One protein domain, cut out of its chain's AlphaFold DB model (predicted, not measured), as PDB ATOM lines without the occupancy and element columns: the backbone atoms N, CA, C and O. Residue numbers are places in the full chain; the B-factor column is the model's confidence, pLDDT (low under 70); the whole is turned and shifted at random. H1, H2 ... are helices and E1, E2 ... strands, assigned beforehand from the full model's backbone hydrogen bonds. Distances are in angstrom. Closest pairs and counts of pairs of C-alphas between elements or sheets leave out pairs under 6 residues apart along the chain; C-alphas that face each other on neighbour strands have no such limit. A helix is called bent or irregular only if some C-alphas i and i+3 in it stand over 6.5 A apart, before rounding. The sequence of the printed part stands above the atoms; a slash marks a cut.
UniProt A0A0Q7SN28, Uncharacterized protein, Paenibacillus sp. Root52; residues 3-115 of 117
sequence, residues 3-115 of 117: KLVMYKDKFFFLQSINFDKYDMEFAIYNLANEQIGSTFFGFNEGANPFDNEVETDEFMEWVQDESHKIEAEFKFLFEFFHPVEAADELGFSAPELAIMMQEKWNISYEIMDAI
ATOM      1  N   LYS A   3       2.776   1.684   1.224       91.50
ATOM      2  CA  LYS A   3       3.030   2.762   2.193       91.50
ATOM      3  C   LYS A   3       1.775   3.019   3.022       91.50
ATOM      4  O   LYS A   3       0.691   3.193   2.470       91.50
ATOM      5  N   LEU A   4       1.937   3.045   4.342       94.50
ATOM      6  CA  LEU A   4       0.899   3.493   5.268       94.50
ATOM      7  C   LEU A   4       0.854   5.023   5.250       94.50
ATOM      8  O   LEU A   4       1.867   5.670   5.519       94.50
ATOM      9  N   VAL A   5      -0.314   5.585   4.972       94.38
ATOM     10  CA  VAL A   5      -0.563   7.029   4.948       94.38
ATOM     11  C   VAL A   5      -1.715   7.382   5.887       94.38
ATOM     12  O   VAL A   5      -2.569   6.545   6.196       94.38
ATOM     13  N   MET A   6      -1.730   8.622   6.374       95.00
ATOM     14  CA  MET A   6      -2.741   9.115   7.310       95.00
ATOM     15  C   MET A   6      -3.370  10.394   6.766       95.00
ATOM     16  O   MET A   6      -2.676  11.391   6.580       95.00
ATOM     17  N   TYR A   7      -4.684  10.365   6.563       95.19
ATOM     18  CA  TYR A   7      -5.477  11.534   6.204       95.19
ATOM     19  C   TYR A   7      -6.401  11.881   7.365       95.19
ATOM     20  O   TYR A   7      -7.260  11.080   7.743       95.19
ATOM     21  N   LYS A   8      -6.213  13.073   7.941       91.88
ATOM     22  CA  LYS A   8      -6.874  13.496   9.185       91.88
ATOM     23  C   LYS A   8      -6.647  12.437  10.282       91.88
ATOM     24  O   LYS A   8      -5.515  12.250  10.717       91.88
ATOM     25  N   ASP A   9      -7.690  11.745  10.718       91.00
ATOM     26  CA  ASP A   9      -7.679  10.702  11.749       91.00
ATOM     27  C   ASP A   9      -7.861   9.276  11.189       91.00
ATOM     28  O   ASP A   9      -8.030   8.323  11.955       91.00
ATOM     29  N   LYS A  10      -7.809   9.107   9.860       92.81
ATOM     30  CA  LYS A  10      -7.985   7.823   9.167       92.81
ATOM     31  C   LYS A  10      -6.676   7.355   8.531       92.81
ATOM     32  O   LYS A  10      -5.910   8.147   7.986       92.81
ATOM     33  N   PHE A  11      -6.447   6.047   8.574       95.62
ATOM     34  CA  PHE A  11      -5.272   5.402   7.992       95.62
ATOM     35  C   PHE A  11      -5.642   4.586   6.758       95.62
ATOM     36  O   PHE A  11      -6.664   3.894   6.747       95.62
ATOM     37  N   PHE A  12      -4.759   4.624   5.765       96.62
ATOM     38  CA  PHE A  12      -4.902   3.920   4.495       96.62
ATOM     39  C   PHE A  12      -3.558   3.337   4.068       96.62
ATOM     40  O   PHE A  12      -2.507   3.871   4.424       96.62
ATOM     41  N   PHE A  13      -3.585   2.275   3.273       96.44
ATOM     42  CA  PHE A  13      -2.398   1.810   2.564       96.44
ATOM     43  C   PHE A  13      -2.491   2.194   1.092       96.44
ATOM     44  O   PHE A  13      -3.525   1.987   0.455       96.44
ATOM     45  N   LEU A  14      -1.398   2.730   0.555       95.69
ATOM     46  CA  LEU A  14      -1.215   2.950  -0.875       95.69
ATOM     47  C   LEU A  14      -0.270   1.891  -1.415       95.69
ATOM     48  O   LEU A  14       0.868   1.769  -0.954       95.69
ATOM     49  N   GLN A  15      -0.736   1.132  -2.401       93.56
ATOM     50  CA  GLN A  15       0.061   0.100  -3.046       93.56
ATOM     51  C   GLN A  15       0.120   0.334  -4.551       93.56
ATOM     52  O   GLN A  15      -0.903   0.373  -5.226       93.56
ATOM     53  N   SER A  16       1.336   0.427  -5.085       91.38
ATOM     54  CA  SER A  16       1.566   0.528  -6.529       91.38
ATOM     55  C   SER A  16       1.013  -0.709  -7.256       91.38
ATOM     56  O   SER A  16       1.477  -1.824  -6.980       91.38
ATOM     57  N   ILE A  17       0.080  -0.526  -8.193       88.12
ATOM     58  CA  ILE A  17      -0.466  -1.611  -9.031       88.12
ATOM     59  C   ILE A  17       0.311  -1.709 -10.346       88.12
ATOM     60  O   ILE A  17       0.639  -2.808 -10.788       88.12
ATOM     61  N   ASN A  18       0.648  -0.560 -10.938       79.62
ATOM     62  CA  ASN A  18       1.388  -0.460 -12.191       79.62
ATOM     63  C   ASN A  18       2.629   0.418 -11.996       79.62
ATOM     64  O   ASN A  18       2.553   1.480 -11.380       79.62
ATOM     65  N   PHE A  19       3.769  -0.042 -12.515       71.19
ATOM     66  CA  PHE A  19       5.024   0.708 -12.528       71.19
ATOM     67  C   PHE A  19       5.365   1.078 -13.972       71.19
ATOM     68  O   PHE A  19       5.931   0.262 -14.702       71.19
ATOM     69  N   ASP A  20       4.980   2.283 -14.390       73.19
ATOM     70  CA  ASP A  20       5.413   2.881 -15.654       73.19
ATOM     71  C   ASP A  20       6.447   3.985 -15.370       73.19
ATOM     72  O   ASP A  20       6.544   4.539 -14.276       73.19
ATOM     73  N   LYS A  21       7.252   4.306 -16.382       64.38
ATOM     74  CA  LYS A  21       8.164   5.446 -16.387       64.38
ATOM     75  C   LYS A  21       7.417   6.773 -16.218       64.38
ATOM     76  O   LYS A  21       8.003   7.711 -15.678       64.38
ATOM     77  N   TYR A  22       6.184   6.860 -16.711       68.44
ATOM     78  CA  TYR A  22       5.416   8.103 -16.744       68.44
ATOM     79  C   TYR A  22       4.500   8.240 -15.534       68.44
ATOM     80  O   TYR A  22       4.793   9.092 -14.705       68.44
ATOM     81  N   ASP A  23       3.505   7.359 -15.406       74.19
ATOM     82  CA  ASP A  23       2.504   7.432 -14.341       74.19
ATOM     83  C   ASP A  23       2.437   6.123 -13.545       74.19
ATOM     84  O   ASP A  23       2.495   5.021 -14.109       74.19
ATOM     85  N   MET A  24       2.249   6.232 -12.230       87.44
ATOM     86  CA  MET A  24       1.976   5.093 -11.358       87.44
ATOM     87  C   MET A  24       0.540   5.121 -10.831       87.44
ATOM     88  O   MET A  24       0.105   6.065 -10.175       87.44
ATOM     89  N   GLU A  25      -0.195   4.033 -11.065       91.38
ATOM     90  CA  GLU A  25      -1.477   3.811 -10.398       91.38
ATOM     91  C   GLU A  25      -1.243   3.198  -9.015       91.38
ATOM     92  O   GLU A  25      -0.541   2.185  -8.875       91.38
ATOM     93  N   PHE A  26      -1.896   3.769  -8.005       94.19
ATOM     94  CA  PHE A  26      -1.906   3.243  -6.649       94.19
ATOM     95  C   PHE A  26      -3.311   2.787  -6.272       94.19
ATOM     96  O   PHE A  26      -4.275   3.544  -6.375       94.19
ATOM     97  N   ALA A  27      -3.423   1.545  -5.805       96.06
ATOM     98  CA  ALA A  27      -4.611   1.073  -5.115       96.06
ATOM     99  C   ALA A  27      -4.623   1.621  -3.690       96.06
ATOM    100  O   ALA A  27      -3.587   1.694  -3.025       96.06
ATOM    101  N   ILE A  28      -5.824   1.953  -3.231       97.06
ATOM    102  CA  ILE A  28      -6.095   2.472  -1.897       97.06
ATOM    103  C   ILE A  28      -6.752   1.346  -1.103       97.06
ATOM    104  O   ILE A  28      -7.805   0.841  -1.503       97.06
ATOM    105  N   TYR A  29      -6.147   0.964   0.018       96.88
ATOM    106  CA  TYR A  29      -6.665  -0.064   0.917       96.88
ATOM    107  C   TYR A  29      -7.002   0.516   2.287       96.88
ATOM    108  O   TYR A  29      -6.315   1.405   2.798       96.88
ATOM    109  N   ASN A  30      -8.052  -0.019   2.906       94.88
ATOM    110  CA  ASN A  30      -8.364   0.252   4.306       94.88
ATOM    111  C   ASN A  30      -7.488  -0.603   5.252       94.88
ATOM    112  O   ASN A  30      -6.735  -1.477   4.824       94.88
ATOM    113  N   LEU A  31      -7.613  -0.394   6.567       94.56
ATOM    114  CA  LEU A  31      -6.869  -1.169   7.575       94.56
ATOM    115  C   LEU A  31      -7.245  -2.661   7.642       94.56
ATOM    116  O   LEU A  31      -6.508  -3.446   8.235       94.56
ATOM    117  N   ALA A  32      -8.376  -3.057   7.054       94.00
ATOM    118  CA  ALA A  32      -8.755  -4.460   6.890       94.00
ATOM    119  C   ALA A  32      -8.126  -5.096   5.634       94.00
ATOM    120  O   ALA A  32      -8.402  -6.258   5.338       94.00
ATOM    121  N   ASN A  33      -7.258  -4.359   4.928       92.81
ATOM    122  CA  ASN A  33      -6.613  -4.755   3.680       92.81
ATOM    123  C   ASN A  33      -7.604  -4.989   2.522       92.81
ATOM    124  O   ASN A  33      -7.343  -5.773   1.607       92.81
ATOM    125  N   GLU A  34      -8.753  -4.315   2.556       95.50
ATOM    126  CA  GLU A  34      -9.724  -4.312   1.462       95.50
ATOM    127  C   GLU A  34      -9.427  -3.144   0.526       95.50
ATOM    128  O   GLU A  34      -9.259  -2.009   0.981       95.50
ATOM    129  N   GLN A  35      -9.372  -3.411  -0.782       95.88
ATOM    130  CA  GLN A  35      -9.188  -2.364  -1.782       95.88
ATOM    131  C   GLN A  35     -10.472  -1.542  -1.897       95.88
ATOM    132  O   GLN A  35     -11.503  -2.030  -2.368       95.88
ATOM    133  N   ILE A  36     -10.394  -0.277  -1.503       96.50
ATOM    134  CA  ILE A  36     -11.527   0.646  -1.518       96.50
ATOM    135  C   ILE A  36     -11.519   1.564  -2.740       96.50
ATOM    136  O   ILE A  36     -12.553   2.144  -3.044       96.50
ATOM    137  N   GLY A  37     -10.407   1.673  -3.472       96.19
ATOM    138  CA  GLY A  37     -10.323   2.493  -4.683       96.19
ATOM    139  C   GLY A  37      -8.948   2.479  -5.349       96.19
ATOM    140  O   GLY A  37      -8.097   1.645  -5.019       96.19
ATOM    141  N   SER A  38      -8.730   3.412  -6.276       95.75
ATOM    142  CA  SER A  38      -7.411   3.745  -6.826       95.75
ATOM    143  C   SER A  38      -7.287   5.230  -7.169       95.75
ATOM    144  O   SER A  38      -8.288   5.937  -7.283       95.75
ATOM    145  N   THR A  39      -6.057   5.704  -7.361       93.62
ATOM    146  CA  THR A  39      -5.780   7.079  -7.811       93.62
ATOM    147  C   THR A  39      -6.362   7.395  -9.189       93.62
ATOM    148  O   THR A  39      -6.644   8.547  -9.488       93.62
ATOM    149  N   PHE A  40      -6.586   6.386 -10.036       91.19
ATOM    150  CA  PHE A  40      -7.079   6.589 -11.404       91.19
ATOM    151  C   PHE A  40      -8.604   6.553 -11.501       91.19
ATOM    152  O   PHE A  40      -9.191   7.276 -12.305       91.19
ATOM    153  N   PHE A  41      -9.249   5.694 -10.708       91.06
ATOM    154  CA  PHE A  41     -10.690   5.447 -10.804       91.06
ATOM    155  C   PHE A  41     -11.487   5.993  -9.614       91.06
ATOM    156  O   PHE A  41     -12.716   5.964  -9.649       91.06
ATOM    157  N   GLY A  42     -10.815   6.502  -8.579       93.44
ATOM    158  CA  GLY A  42     -11.454   6.920  -7.338       93.44
ATOM    159  C   GLY A  42     -11.918   5.731  -6.500       93.44
ATOM    160  O   GLY A  42     -11.348   4.638  -6.565       93.44
ATOM    161  N   PHE A  43     -12.947   5.943  -5.681       95.31
ATOM    162  CA  PHE A  43     -13.508   4.895  -4.830       95.31
ATOM    163  C   PHE A  43     -14.367   3.893  -5.605       95.31
ATOM    164  O   PHE A  43     -15.162   4.253  -6.473       95.31
ATOM    165  N   ASN A  44     -14.267   2.627  -5.207       93.69
ATOM    166  CA  ASN A  44     -15.184   1.576  -5.620       93.69
ATOM    167  C   ASN A  44     -16.608   1.894  -5.133       93.69
ATOM    168  O   ASN A  44     -16.808   2.518  -4.085       93.69
ATOM    169  N   GLU A  45     -17.615   1.421  -5.870       90.56
ATOM    170  CA  GLU A  45     -19.019   1.616  -5.505       90.56
ATOM    171  C   GLU A  45     -19.298   1.100  -4.080       90.56
ATOM    172  O   GLU A  45     -19.025  -0.054  -3.753       90.56
ATOM    173  N   GLY A  46     -19.822   1.976  -3.216       89.56
ATOM    174  CA  GLY A  46     -20.142   1.653  -1.821       89.56
ATOM    175  C   GLY A  46     -18.942   1.537  -0.870       89.56
ATOM    176  O   GLY A  46     -19.148   1.221   0.299       89.56
ATOM    177  N   ALA A  47     -17.716   1.802  -1.334       92.94
ATOM    178  CA  ALA A  47     -16.495   1.708  -0.527       92.94
ATOM    179  C   ALA A  47     -15.970   3.065  -0.019       92.94
ATOM    180  O   ALA A  47     -14.950   3.100   0.669       92.94
ATOM    181  N   ASN A  48     -16.648   4.171  -0.353       91.06
ATOM    182  CA  ASN A  48     -16.258   5.511   0.078       91.06
ATOM    183  C   ASN A  48     -16.310   5.621   1.621       91.06
ATOM    184  O   ASN A  48     -17.381   5.434   2.204       91.06
ATOM    185  N   PRO A  49     -15.182   5.913   2.294       90.62
ATOM    186  CA  PRO A  49     -15.105   5.987   3.750       90.62
ATOM    187  C   PRO A  49     -15.530   7.351   4.331       90.62
ATOM    188  O   PRO A  49     -15.366   7.560   5.544       90.62
ATOM    189  N   PHE A  50     -16.005   8.279   3.496       93.62
ATOM    190  CA  PHE A  50     -16.387   9.643   3.863       93.62
ATOM    191  C   PHE A  50     -17.887   9.887   3.712       93.62
ATOM    192  O   PHE A  50     -18.560   9.303   2.863       93.62
ATOM    193  N   ASP A  51     -18.404  10.798   4.537       90.25
ATOM    194  CA  ASP A  51     -19.841  11.069   4.630       90.25
ATOM    195  C   ASP A  51     -20.336  12.086   3.586       90.25
ATOM    196  O   ASP A  51     -21.544  12.271   3.422       90.25
ATOM    197  N   ASN A  52     -19.426  12.792   2.906       92.31
ATOM    198  CA  ASN A  52     -19.774  13.843   1.951       92.31
ATOM    199  C   ASN A  52     -18.788  13.939   0.775       92.31
ATOM    200  O   ASN A  52     -17.635  13.515   0.860       92.31
ATOM    201  N   GLU A  53     -19.272  14.520  -0.323       92.81
ATOM    202  CA  GLU A  53     -18.538  14.669  -1.588       92.81
ATOM    203  C   GLU A  53     -17.336  15.612  -1.460       92.81
ATOM    204  O   GLU A  53     -16.266  15.290  -1.952       92.81
ATOM    205  N   VAL A  54     -17.456  16.704  -0.696       95.38
ATOM    206  CA  VAL A  54     -16.350  17.660  -0.500       95.38
ATOM    207  C   VAL A  54     -15.140  16.978   0.137       95.38
ATOM    208  O   VAL A  54     -14.027  17.098  -0.354       95.38
ATOM    209  N   GLU A  55     -15.351  16.214   1.206       95.12
ATOM    210  CA  GLU A  55     -14.271  15.482   1.868       95.12
ATOM    211  C   GLU A  55     -13.714  14.346   1.001       95.12
ATOM    212  O   GLU A  55     -12.533  14.015   1.105       95.12
ATOM    213  N   THR A  56     -14.555  13.767   0.143       93.88
ATOM    214  CA  THR A  56     -14.133  12.765  -0.841       93.88
ATOM    215  C   THR A  56     -13.158  13.380  -1.837       93.88
ATOM    216  O   THR A  56     -12.084  12.822  -2.044       93.88
ATOM    217  N   ASP A  57     -13.497  14.538  -2.400       94.69
ATOM    218  CA  ASP A  57     -12.651  15.251  -3.357       94.69
ATOM    219  C   ASP A  57     -11.343  15.713  -2.700       94.69
ATOM    220  O   ASP A  57     -10.269  15.435  -3.229       94.69
ATOM    221  N   GLU A  58     -11.414  16.305  -1.500       96.56
ATOM    222  CA  GLU A  58     -10.227  16.691  -0.717       96.56
ATOM    223  C   GLU A  58      -9.287  15.500  -0.480       96.56
ATOM    224  O   GLU A  58      -8.066  15.622  -0.589       96.56
ATOM    225  N   PHE A  59      -9.845  14.330  -0.151       96.00
ATOM    226  CA  PHE A  59      -9.051  13.121   0.029       96.00
ATOM    227  C   PHE A  59      -8.439  12.637  -1.284       96.00
ATOM    228  O   PHE A  59      -7.286  12.213  -1.282       96.00
ATOM    229  N   MET A  60      -9.188  12.667  -2.388       95.50
ATOM    230  CA  MET A  60      -8.689  12.209  -3.683       95.50
ATOM    231  C   MET A  60      -7.589  13.123  -4.234       95.50
ATOM    232  O   MET A  60      -6.626  12.630  -4.816       95.50
ATOM    233  N   GLU A  61      -7.671  14.432  -4.006       94.75
ATOM    234  CA  GLU A  61      -6.570  15.353  -4.311       94.75
ATOM    235  C   GLU A  61      -5.343  15.033  -3.450       94.75
ATOM    236  O   GLU A  61      -4.248  14.812  -3.968       94.75
ATOM    237  N   TRP A  62      -5.538  14.898  -2.136       95.50
ATOM    238  CA  TRP A  62      -4.454  14.565  -1.215       95.50
ATOM    239  C   TRP A  62      -3.787  13.219  -1.540       95.50
ATOM    240  O   TRP A  62      -2.561  13.105  -1.498       95.50
ATOM    241  N   VAL A  63      -4.564  12.185  -1.883       95.25
ATOM    242  CA  VAL A  63      -4.022  10.852  -2.180       95.25
ATOM    243  C   VAL A  63      -3.249  10.845  -3.495       95.25
ATOM    244  O   VAL A  63      -2.278  10.097  -3.617       95.25
ATOM    245  N   GLN A  64      -3.638  11.686  -4.457       92.31
ATOM    246  CA  GLN A  64      -2.889  11.880  -5.692       92.31
ATOM    247  C   GLN A  64      -1.510  12.485  -5.397       92.31
ATOM    248  O   GLN A  64      -0.501  11.959  -5.869       92.31
ATOM    249  N   ASP A  65      -1.456  13.520  -4.556       93.00
ATOM    250  CA  ASP A  65      -0.200  14.157  -4.149       93.00
ATOM    251  C   ASP A  65       0.717  13.188  -3.397       93.00
ATOM    252  O   ASP A  65       1.904  13.072  -3.714       93.00
ATOM    253  N   GLU A  66       0.183  12.449  -2.421       94.25
ATOM    254  CA  GLU A  66       0.960  11.438  -1.696       94.25
ATOM    255  C   GLU A  66       1.469  10.339  -2.631       94.25
ATOM    256  O   GLU A  66       2.622   9.920  -2.530       94.25
ATOM    257  N   SER A  67       0.652   9.909  -3.591       93.00
ATOM    258  CA  SER A  67       1.047   8.904  -4.579       93.00
ATOM    259  C   SER A  67       2.190   9.388  -5.471       93.00
ATOM    260  O   SER A  67       3.136   8.634  -5.701       93.00
ATOM    261  N   HIS A  68       2.172  10.653  -5.901       92.12
ATOM    262  CA  HIS A  68       3.271  11.244  -6.670       92.12
ATOM    263  C   HIS A  68       4.572  11.352  -5.862       92.12
ATOM    264  O   HIS A  68       5.652  11.116  -6.409       92.12
ATOM    265  N   LYS A  69       4.501  11.657  -4.559       93.56
ATOM    266  CA  LYS A  69       5.687  11.641  -3.680       93.56
ATOM    267  C   LYS A  69       6.288  10.241  -3.603       93.56
ATOM    268  O   LYS A  69       7.491  10.079  -3.788       93.56
ATOM    269  N   ILE A  70       5.448   9.223  -3.399       92.69
ATOM    270  CA  ILE A  70       5.875   7.817  -3.345       92.69
ATOM    271  C   ILE A  70       6.497   7.383  -4.672       92.69
ATOM    272  O   ILE A  70       7.537   6.726  -4.690       92.69
ATOM    273  N   GLU A  71       5.870   7.744  -5.787       92.00
ATOM    274  CA  GLU A  71       6.390   7.480  -7.124       92.00
ATOM    275  C   GLU A  71       7.778   8.102  -7.322       92.00
ATOM    276  O   GLU A  71       8.700   7.418  -7.772       92.00
ATOM    277  N   ALA A  72       7.949   9.370  -6.951       92.56
ATOM    278  CA  ALA A  72       9.215  10.074  -7.077       92.56
ATOM    279  C   ALA A  72      10.315   9.461  -6.191       92.56
ATOM    280  O   ALA A  72      11.405   9.189  -6.694       92.56
ATOM    281  N   GLU A  73      10.019   9.164  -4.919       92.81
ATOM    282  CA  GLU A  73      10.913   8.435  -4.002       92.81
ATOM    283  C   GLU A  73      11.363   7.098  -4.610       92.81
ATOM    284  O   GLU A  73      12.540   6.732  -4.575       92.81
ATOM    285  N   PHE A  74      10.424   6.363  -5.207       89.81
ATOM    286  CA  PHE A  74      10.695   5.053  -5.775       89.81
ATOM    287  C   PHE A  74      11.542   5.149  -7.046       89.81
ATOM    288  O   PHE A  74      12.544   4.448  -7.168       89.81
ATOM    289  N   LYS A  75      11.198   6.037  -7.985       90.69
ATOM    290  CA  LYS A  75      12.000   6.259  -9.199       90.69
ATOM    291  C   LYS A  75      13.417   6.723  -8.847       90.69
ATOM    292  O   LYS A  75      14.377   6.230  -9.441       90.69
ATOM    293  N   PHE A  76      13.551   7.577  -7.833       93.19
ATOM    294  CA  PHE A  76      14.839   8.008  -7.299       93.19
ATOM    295  C   PHE A  76      15.662   6.831  -6.770       93.19
ATOM    296  O   PHE A  76      16.807   6.633  -7.189       93.19
ATOM    297  N   LEU A  77      15.055   5.996  -5.923       92.12
ATOM    298  CA  LEU A  77      15.697   4.804  -5.376       92.12
ATOM    299  C   LEU A  77      16.153   3.833  -6.469       92.12
ATOM    300  O   LEU A  77      17.238   3.267  -6.365       92.12
ATOM    301  N   PHE A  78      15.355   3.635  -7.516       89.81
ATOM    302  CA  PHE A  78      15.703   2.721  -8.606       89.81
ATOM    303  C   PHE A  78      16.837   3.230  -9.496       89.81
ATOM    304  O   PHE A  78      17.650   2.428  -9.950       89.81
ATOM    305  N   GLU A  79      16.898   4.535  -9.752       91.38
ATOM    306  CA  GLU A  79      17.942   5.120 -10.596       91.38
ATOM    307  C   GLU A  79      19.274   5.235  -9.848       91.38
ATOM    308  O   GLU A  79      20.324   4.870 -10.378       91.38
ATOM    309  N   PHE A  80      19.238   5.740  -8.613       92.56
ATOM    310  CA  PHE A  80      20.444   6.091  -7.869       92.56
ATOM    311  C   PHE A  80      20.860   5.036  -6.847       92.56
ATOM    312  O   PHE A  80      21.960   5.128  -6.306       92.56
ATOM    313  N   PHE A  81      20.021   4.029  -6.576       92.88
ATOM    314  CA  PHE A  81      20.223   3.041  -5.506       92.88
ATOM    315  C   PHE A  81      20.419   3.679  -4.121       92.88
ATOM    316  O   PHE A  81      21.068   3.098  -3.253       92.88
ATOM    317  N   HIS A  82      19.845   4.869  -3.921       93.38
ATOM    318  CA  HIS A  82      19.877   5.634  -2.676       93.38
ATOM    319  C   HIS A  82      18.474   6.148  -2.342       93.38
ATOM    320  O   HIS A  82      17.705   6.436  -3.257       93.38
ATOM    321  N   PRO A  83      18.123   6.263  -1.053       93.12
ATOM    322  CA  PRO A  83      16.885   6.916  -0.642       93.12
ATOM    323  C   PRO A  83      16.945   8.426  -0.939       93.12
ATOM    324  O   PRO A  83      18.035   8.999  -1.008       93.12
ATOM    325  N   VAL A  84      15.787   9.071  -1.119       92.44
ATOM    326  CA  VAL A  84      15.712  10.498  -1.499       92.44
ATOM    327  C   VAL A  84      16.289  11.415  -0.415       92.44
ATOM    328  O   VAL A  84      16.899  12.435  -0.711       92.44
ATOM    329  N   GLU A  85      16.214  10.990   0.845       92.94
ATOM    330  CA  GLU A  85      16.771  11.681   2.007       92.94
ATOM    331  C   GLU A  85      18.308  11.752   1.984       92.94
ATOM    332  O   GLU A  85      18.896  12.554   2.703       92.94
ATOM    333  N   ALA A  86      18.962  10.920   1.167       93.69
ATOM    334  CA  ALA A  86      20.409  10.917   0.964       93.69
ATOM    335  C   ALA A  86      20.820  11.589  -0.362       93.69
ATOM    336  O   ALA A  86      21.931  11.373  -0.847       93.69
ATOM    337  N   ALA A  87      19.939  12.391  -0.975       92.31
ATOM    338  CA  ALA A  87      20.194  13.018  -2.272       92.31
ATOM    339  C   ALA A  87      21.479  13.864  -2.309       92.31
ATOM    340  O   ALA A  87      22.226  13.795  -3.287       92.31
ATOM    341  N   ASP A  88      21.787  14.580  -1.225       92.31
ATOM    342  CA  ASP A  88      22.995  15.408  -1.096       92.31
ATOM    343  C   ASP A  88      24.307  14.600  -1.161       92.31
ATOM    344  O   ASP A  88      25.376  15.150  -1.442       92.31
ATOM    345  N   GLU A  89      24.252  13.284  -0.935       93.00
ATOM    346  CA  GLU A  89      25.418  12.394  -0.974       93.00
ATOM    347  C   GLU A  89      25.771  11.934  -2.399       93.00
ATOM    348  O   GLU A  89      26.875  11.440  -2.638       93.00
ATOM    349  N   LEU A  90      24.868  12.123  -3.371       90.69
ATOM    350  CA  LEU A  90      25.043  11.646  -4.747       90.69
ATOM    351  C   LEU A  90      26.061  12.458  -5.563       90.69
ATOM    352  O   LEU A  90      26.440  12.048  -6.661       90.69
ATOM    353  N   GLY A  91      26.501  13.610  -5.049       90.44
ATOM    354  CA  GLY A  91      27.444  14.497  -5.733       90.44
ATOM    355  C   GLY A  91      26.837  15.292  -6.896       90.44
ATOM    356  O   GLY A  91      27.586  15.921  -7.644       90.44
ATOM    357  N   PHE A  92      25.509  15.280  -7.038       91.44
ATOM    358  CA  PHE A  92      24.765  16.176  -7.922       91.44
ATOM    359  C   PHE A  92      24.342  17.432  -7.163       91.44
ATOM    360  O   PHE A  92      24.085  17.399  -5.962       91.44
ATOM    361  N   SER A  93      24.235  18.549  -7.871       91.06
ATOM    362  CA  SER A  93      23.576  19.739  -7.341       91.06
ATOM    363  C   SER A  93      22.050  19.576  -7.359       91.06
ATOM    364  O   SER A  93      21.500  18.881  -8.216       91.06
ATOM    365  N   ALA A  94      21.348  20.268  -6.457       87.69
ATOM    366  CA  ALA A  94      19.883  20.253  -6.425       87.69
ATOM    367  C   ALA A  94      19.229  20.612  -7.783       87.69
ATOM    368  O   ALA A  94      18.313  19.903  -8.198       87.69
ATOM    369  N   PRO A  95      19.716  21.616  -8.553       91.06
ATOM    370  CA  PRO A  95      19.190  21.880  -9.894       91.06
ATOM    371  C   PRO A  95      19.380  20.720 -10.882       91.06
ATOM    372  O   PRO A  95      18.513  20.491 -11.721       91.06
ATOM    373  N   GLU A  96      20.489  19.978 -10.802       92.69
ATOM    374  CA  GLU A  96      20.722  18.815 -11.672       92.69
ATOM    375  C   GLU A  96      19.757  17.674 -11.347       92.69
ATOM    376  O   GLU A  96      19.197  17.069 -12.263       92.69
ATOM    377  N   LEU A  97      19.526  17.408 -10.058       92.50
ATOM    378  CA  LEU A  97      18.533  16.430  -9.613       92.50
ATOM    379  C   LEU A  97      17.129  16.821 -10.075       92.50
ATOM    380  O   LEU A  97      16.448  15.996 -10.681       92.50
ATOM    381  N   ALA A  98      16.733  18.080  -9.884       91.19
ATOM    382  CA  ALA A  98      15.421  18.566 -10.300       91.19
ATOM    383  C   ALA A  98      15.197  18.416 -11.815       91.19
ATOM    384  O   ALA A  98      14.166  17.897 -12.240       91.19
ATOM    385  N   ILE A  99      16.187  18.782 -12.641       91.88
ATOM    386  CA  ILE A  99      16.116  18.597 -14.102       91.88
ATOM    387  C   ILE A  99      15.976  17.112 -14.453       91.88
ATOM    388  O   ILE A  99      15.130  16.754 -15.270       91.88
ATOM    389  N   MET A 100      16.761  16.230 -13.825       91.31
ATOM    390  CA  MET A 100      16.665  14.788 -14.073       91.31
ATOM    391  C   MET A 100      15.284  14.234 -13.715       91.31
ATOM    392  O   MET A 100      14.703  13.496 -14.513       91.31
ATOM    393  N   MET A 101      14.750  14.603 -12.550       92.38
ATOM    394  CA  MET A 101      13.428  14.178 -12.088       92.38
ATOM    395  C   MET A 101      12.312  14.706 -12.997       92.38
ATOM    396  O   MET A 101      11.390  13.963 -13.336       92.38
ATOM    397  N   GLN A 102      12.420  15.953 -13.457       92.44
ATOM    398  CA  GLN A 102      11.451  16.542 -14.375       92.44
ATOM    399  C   GLN A 102      11.491  15.856 -15.748       92.44
ATOM    400  O   GLN A 102      10.472  15.380 -16.241       92.44
ATOM    401  N   GLU A 103      12.665  15.773 -16.377       91.06
ATOM    402  CA  GLU A 103      12.786  15.308 -17.762       91.06
ATOM    403  C   GLU A 103      12.616  13.793 -17.907       91.06
ATOM    404  O   GLU A 103      12.051  13.318 -18.898       91.06
ATOM    405  N   LYS A 104      13.116  13.004 -16.948       89.88
ATOM    406  CA  LYS A 104      13.039  11.539 -17.040       89.88
ATOM    407  C   LYS A 104      11.712  10.993 -16.545       89.88
ATOM    408  O   LYS A 104      11.255   9.992 -17.102       89.88
ATOM    409  N   TRP A 105      11.154  11.589 -15.496       89.06
ATOM    410  CA  TRP A 105      10.065  10.998 -14.720       89.06
ATOM    411  C   TRP A 105       8.813  11.865 -14.661       89.06
ATOM    412  O   TRP A 105       7.833  11.417 -14.077       89.06
ATOM    413  N   ASN A 106       8.843  13.059 -15.264       88.88
ATOM    414  CA  ASN A 106       7.732  14.010 -15.285       88.88
ATOM    415  C   ASN A 106       7.226  14.395 -13.882       88.88
ATOM    416  O   ASN A 106       6.050  14.703 -13.703       88.88
ATOM    417  N   ILE A 107       8.111  14.381 -12.881       90.81
ATOM    418  CA  ILE A 107       7.772  14.836 -11.530       90.81
ATOM    419  C   ILE A 107       7.658  16.366 -11.552       90.81
ATOM    420  O   ILE A 107       8.436  17.035 -12.238       90.81
ATOM    421  N   SER A 108       6.681  16.930 -10.840       91.19
ATOM    422  CA  SER A 108       6.514  18.383 -10.735       91.19
ATOM    423  C   SER A 108       7.454  18.984  -9.686       91.19
ATOM    424  O   SER A 108       7.924  18.287  -8.785       91.19
ATOM    425  N   TYR A 109       7.720  20.289  -9.783       91.06
ATOM    426  CA  TYR A 109       8.568  20.978  -8.806       91.06
ATOM    427  C   TYR A 109       7.961  20.953  -7.402       91.06
ATOM    428  O   TYR A 109       8.695  20.787  -6.439       91.06
ATOM    429  N   GLU A 110       6.633  21.027  -7.276       92.19
ATOM    430  CA  GLU A 110       5.953  20.963  -5.977       92.19
ATOM    431  C   GLU A 110       6.217  19.635  -5.253       92.19
ATOM    432  O   GLU A 110       6.398  19.617  -4.036       92.19
ATOM    433  N   ILE A 111       6.273  18.524  -5.995       93.38
ATOM    434  CA  ILE A 111       6.599  17.210  -5.432       93.38
ATOM    435  C   ILE A 111       8.086  17.126  -5.085       93.38
ATOM    436  O   ILE A 111       8.422  16.606  -4.025       93.38
ATOM    437  N   MET A 112       8.973  17.653  -5.936       93.75
ATOM    438  CA  MET A 112      10.415  17.689  -5.658       93.75
ATOM    439  C   MET A 112      10.725  18.480  -4.388       93.75
ATOM    440  O   MET A 112      11.414  17.960  -3.515       93.75
ATOM    441  N   ASP A 113      10.164  19.684  -4.261       92.31
ATOM    442  CA  ASP A 113      10.318  20.553  -3.090       92.31
ATOM    443  C   ASP A 113       9.799  19.890  -1.803       92.31
ATOM    444  O   ASP A 113      10.237  20.232  -0.707       92.31
ATOM    445  N   ALA A 114       8.857  18.948  -1.916       92.00
ATOM    446  CA  ALA A 114       8.299  18.233  -0.774       92.00
ATOM    447  C   ALA A 114       9.144  17.034  -0.306       92.00
ATOM    448  O   ALA A 114       8.960  16.603   0.834       92.00
ATOM    449  N   ILE A 115      10.004  16.466  -1.161       92.62
ATOM    450  CA  ILE A 115      10.721  15.209  -0.865       92.62
ATOM    451  C   ILE A 115      12.248  15.326  -0.883       92.62
ATOM    452  O   ILE A 115      12.914  14.489  -0.277       92.62
TER     453      ILE A 115
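AT A GLANCE: This is residues 3 to 115 of the 117 residues of an uncharacterized protein of Paenibacillus sp. Root52 (UniProt A0A0Q7SN28). One long helix, H1, runs as a spine through most of an elongated rod; a strongly twisted sheet of four strands packs one face on its residues 58 to 75, and three short helices, H2, H3 and H4, gather round its later half. The long link of residues 39 to 52 leads from the last strand to the start of H1. The printed part has 113 residues, with named elements along the chain in the order E1 E2 E3 E4 H1 H2 H3 H4; the sheet's order is E1 - E2 - E3 - E4, antiparallel throughout, and the class is mixed, helices and strands. The whole is only just compact, close to loose, with a radius of gyration of the C-alphas of 15.4 A, and spans 49 by 23 by 23 A.

HOW THE PARTS SIT: The sheet is a meander, each strand the antiparallel neighbour of the one before, of E1, residues 3 to 7, E2, residues 10 to 19, E3, residues 24 to 29, and E4, residues 35 to 38. Each of E1 and E2, E2 and E3, and E3 and E4 is a hairpin. Within hydrogen-bond range are N 5 and O 12, 2.8 A, for E1 and E2; N 27 and O 15, 2.8 A, for E2 and E3; and N 28 and O 37, 2.9 A, for E3 and E4. Residues 37 to 38 of E4 also pair, antiparallel, with residues 42 to 43. H1, residues 53 to 80, is on the sheet; its closest C-alphas to E3 are those of Glu 71 and Met 24, 6.6 A apart. H1 is also the hub, touching three helices. With residues 73 to 80 alone it touches H2, residues 84 to 90, closest at the C-alphas of Glu 73 and Val 84, 5.8 A, at a shallow tilt of 29 degrees, the same way. With residues 72 to 76 alone it touches H3, residues 94 to 105, closest at the C-alphas of Lys 75 and Trp 105, 7.5 A, about perpendicular at 74 degrees. With residues 65 to 73 alone it touches H4, residues 109 to 115, closest at the C-alphas of Lys 69 and Ile 111, 5.9 A, about perpendicular at 75 degrees. H2, H3 and H4 are not on the sheet. Every O i to N i+4 pair is within hydrogen-bond range in H1, H3 and H4; in H2 it is 0 of 3, beside 3 of 4 O i to N i+3 pairs.

IN THESE COORDINATES: E2 measures 26.3 A from first to last C-alpha, E3 15.9 A, E1 12.9 A and E4 8.1 A. H1 measures 40.4 A, from C-alpha 53 at (-18.538, 14.669, -1.588) to C-alpha 80 at (20.444, 6.091, -7.869). H3 measures 15.8 A, H4 10.0 A and H2 9.9 A; H2 is irregular, with C-alphas 85 and 88 7.9 A apart. E1 begins at C-alpha 3, (3.030, 2.762, 2.193), and H4 ends at C-alpha 115, (10.721, 15.209, -0.865).

THE WHOLE: The two C-alphas farthest apart are those of Gly 46 and Gly 91, 49.4 A. The printed part has no cut; the link from E4 to H1 is long, and the other links are tight. The mean pLDDT of the printed part is 91.7, and residues 21 to 22 are under 70.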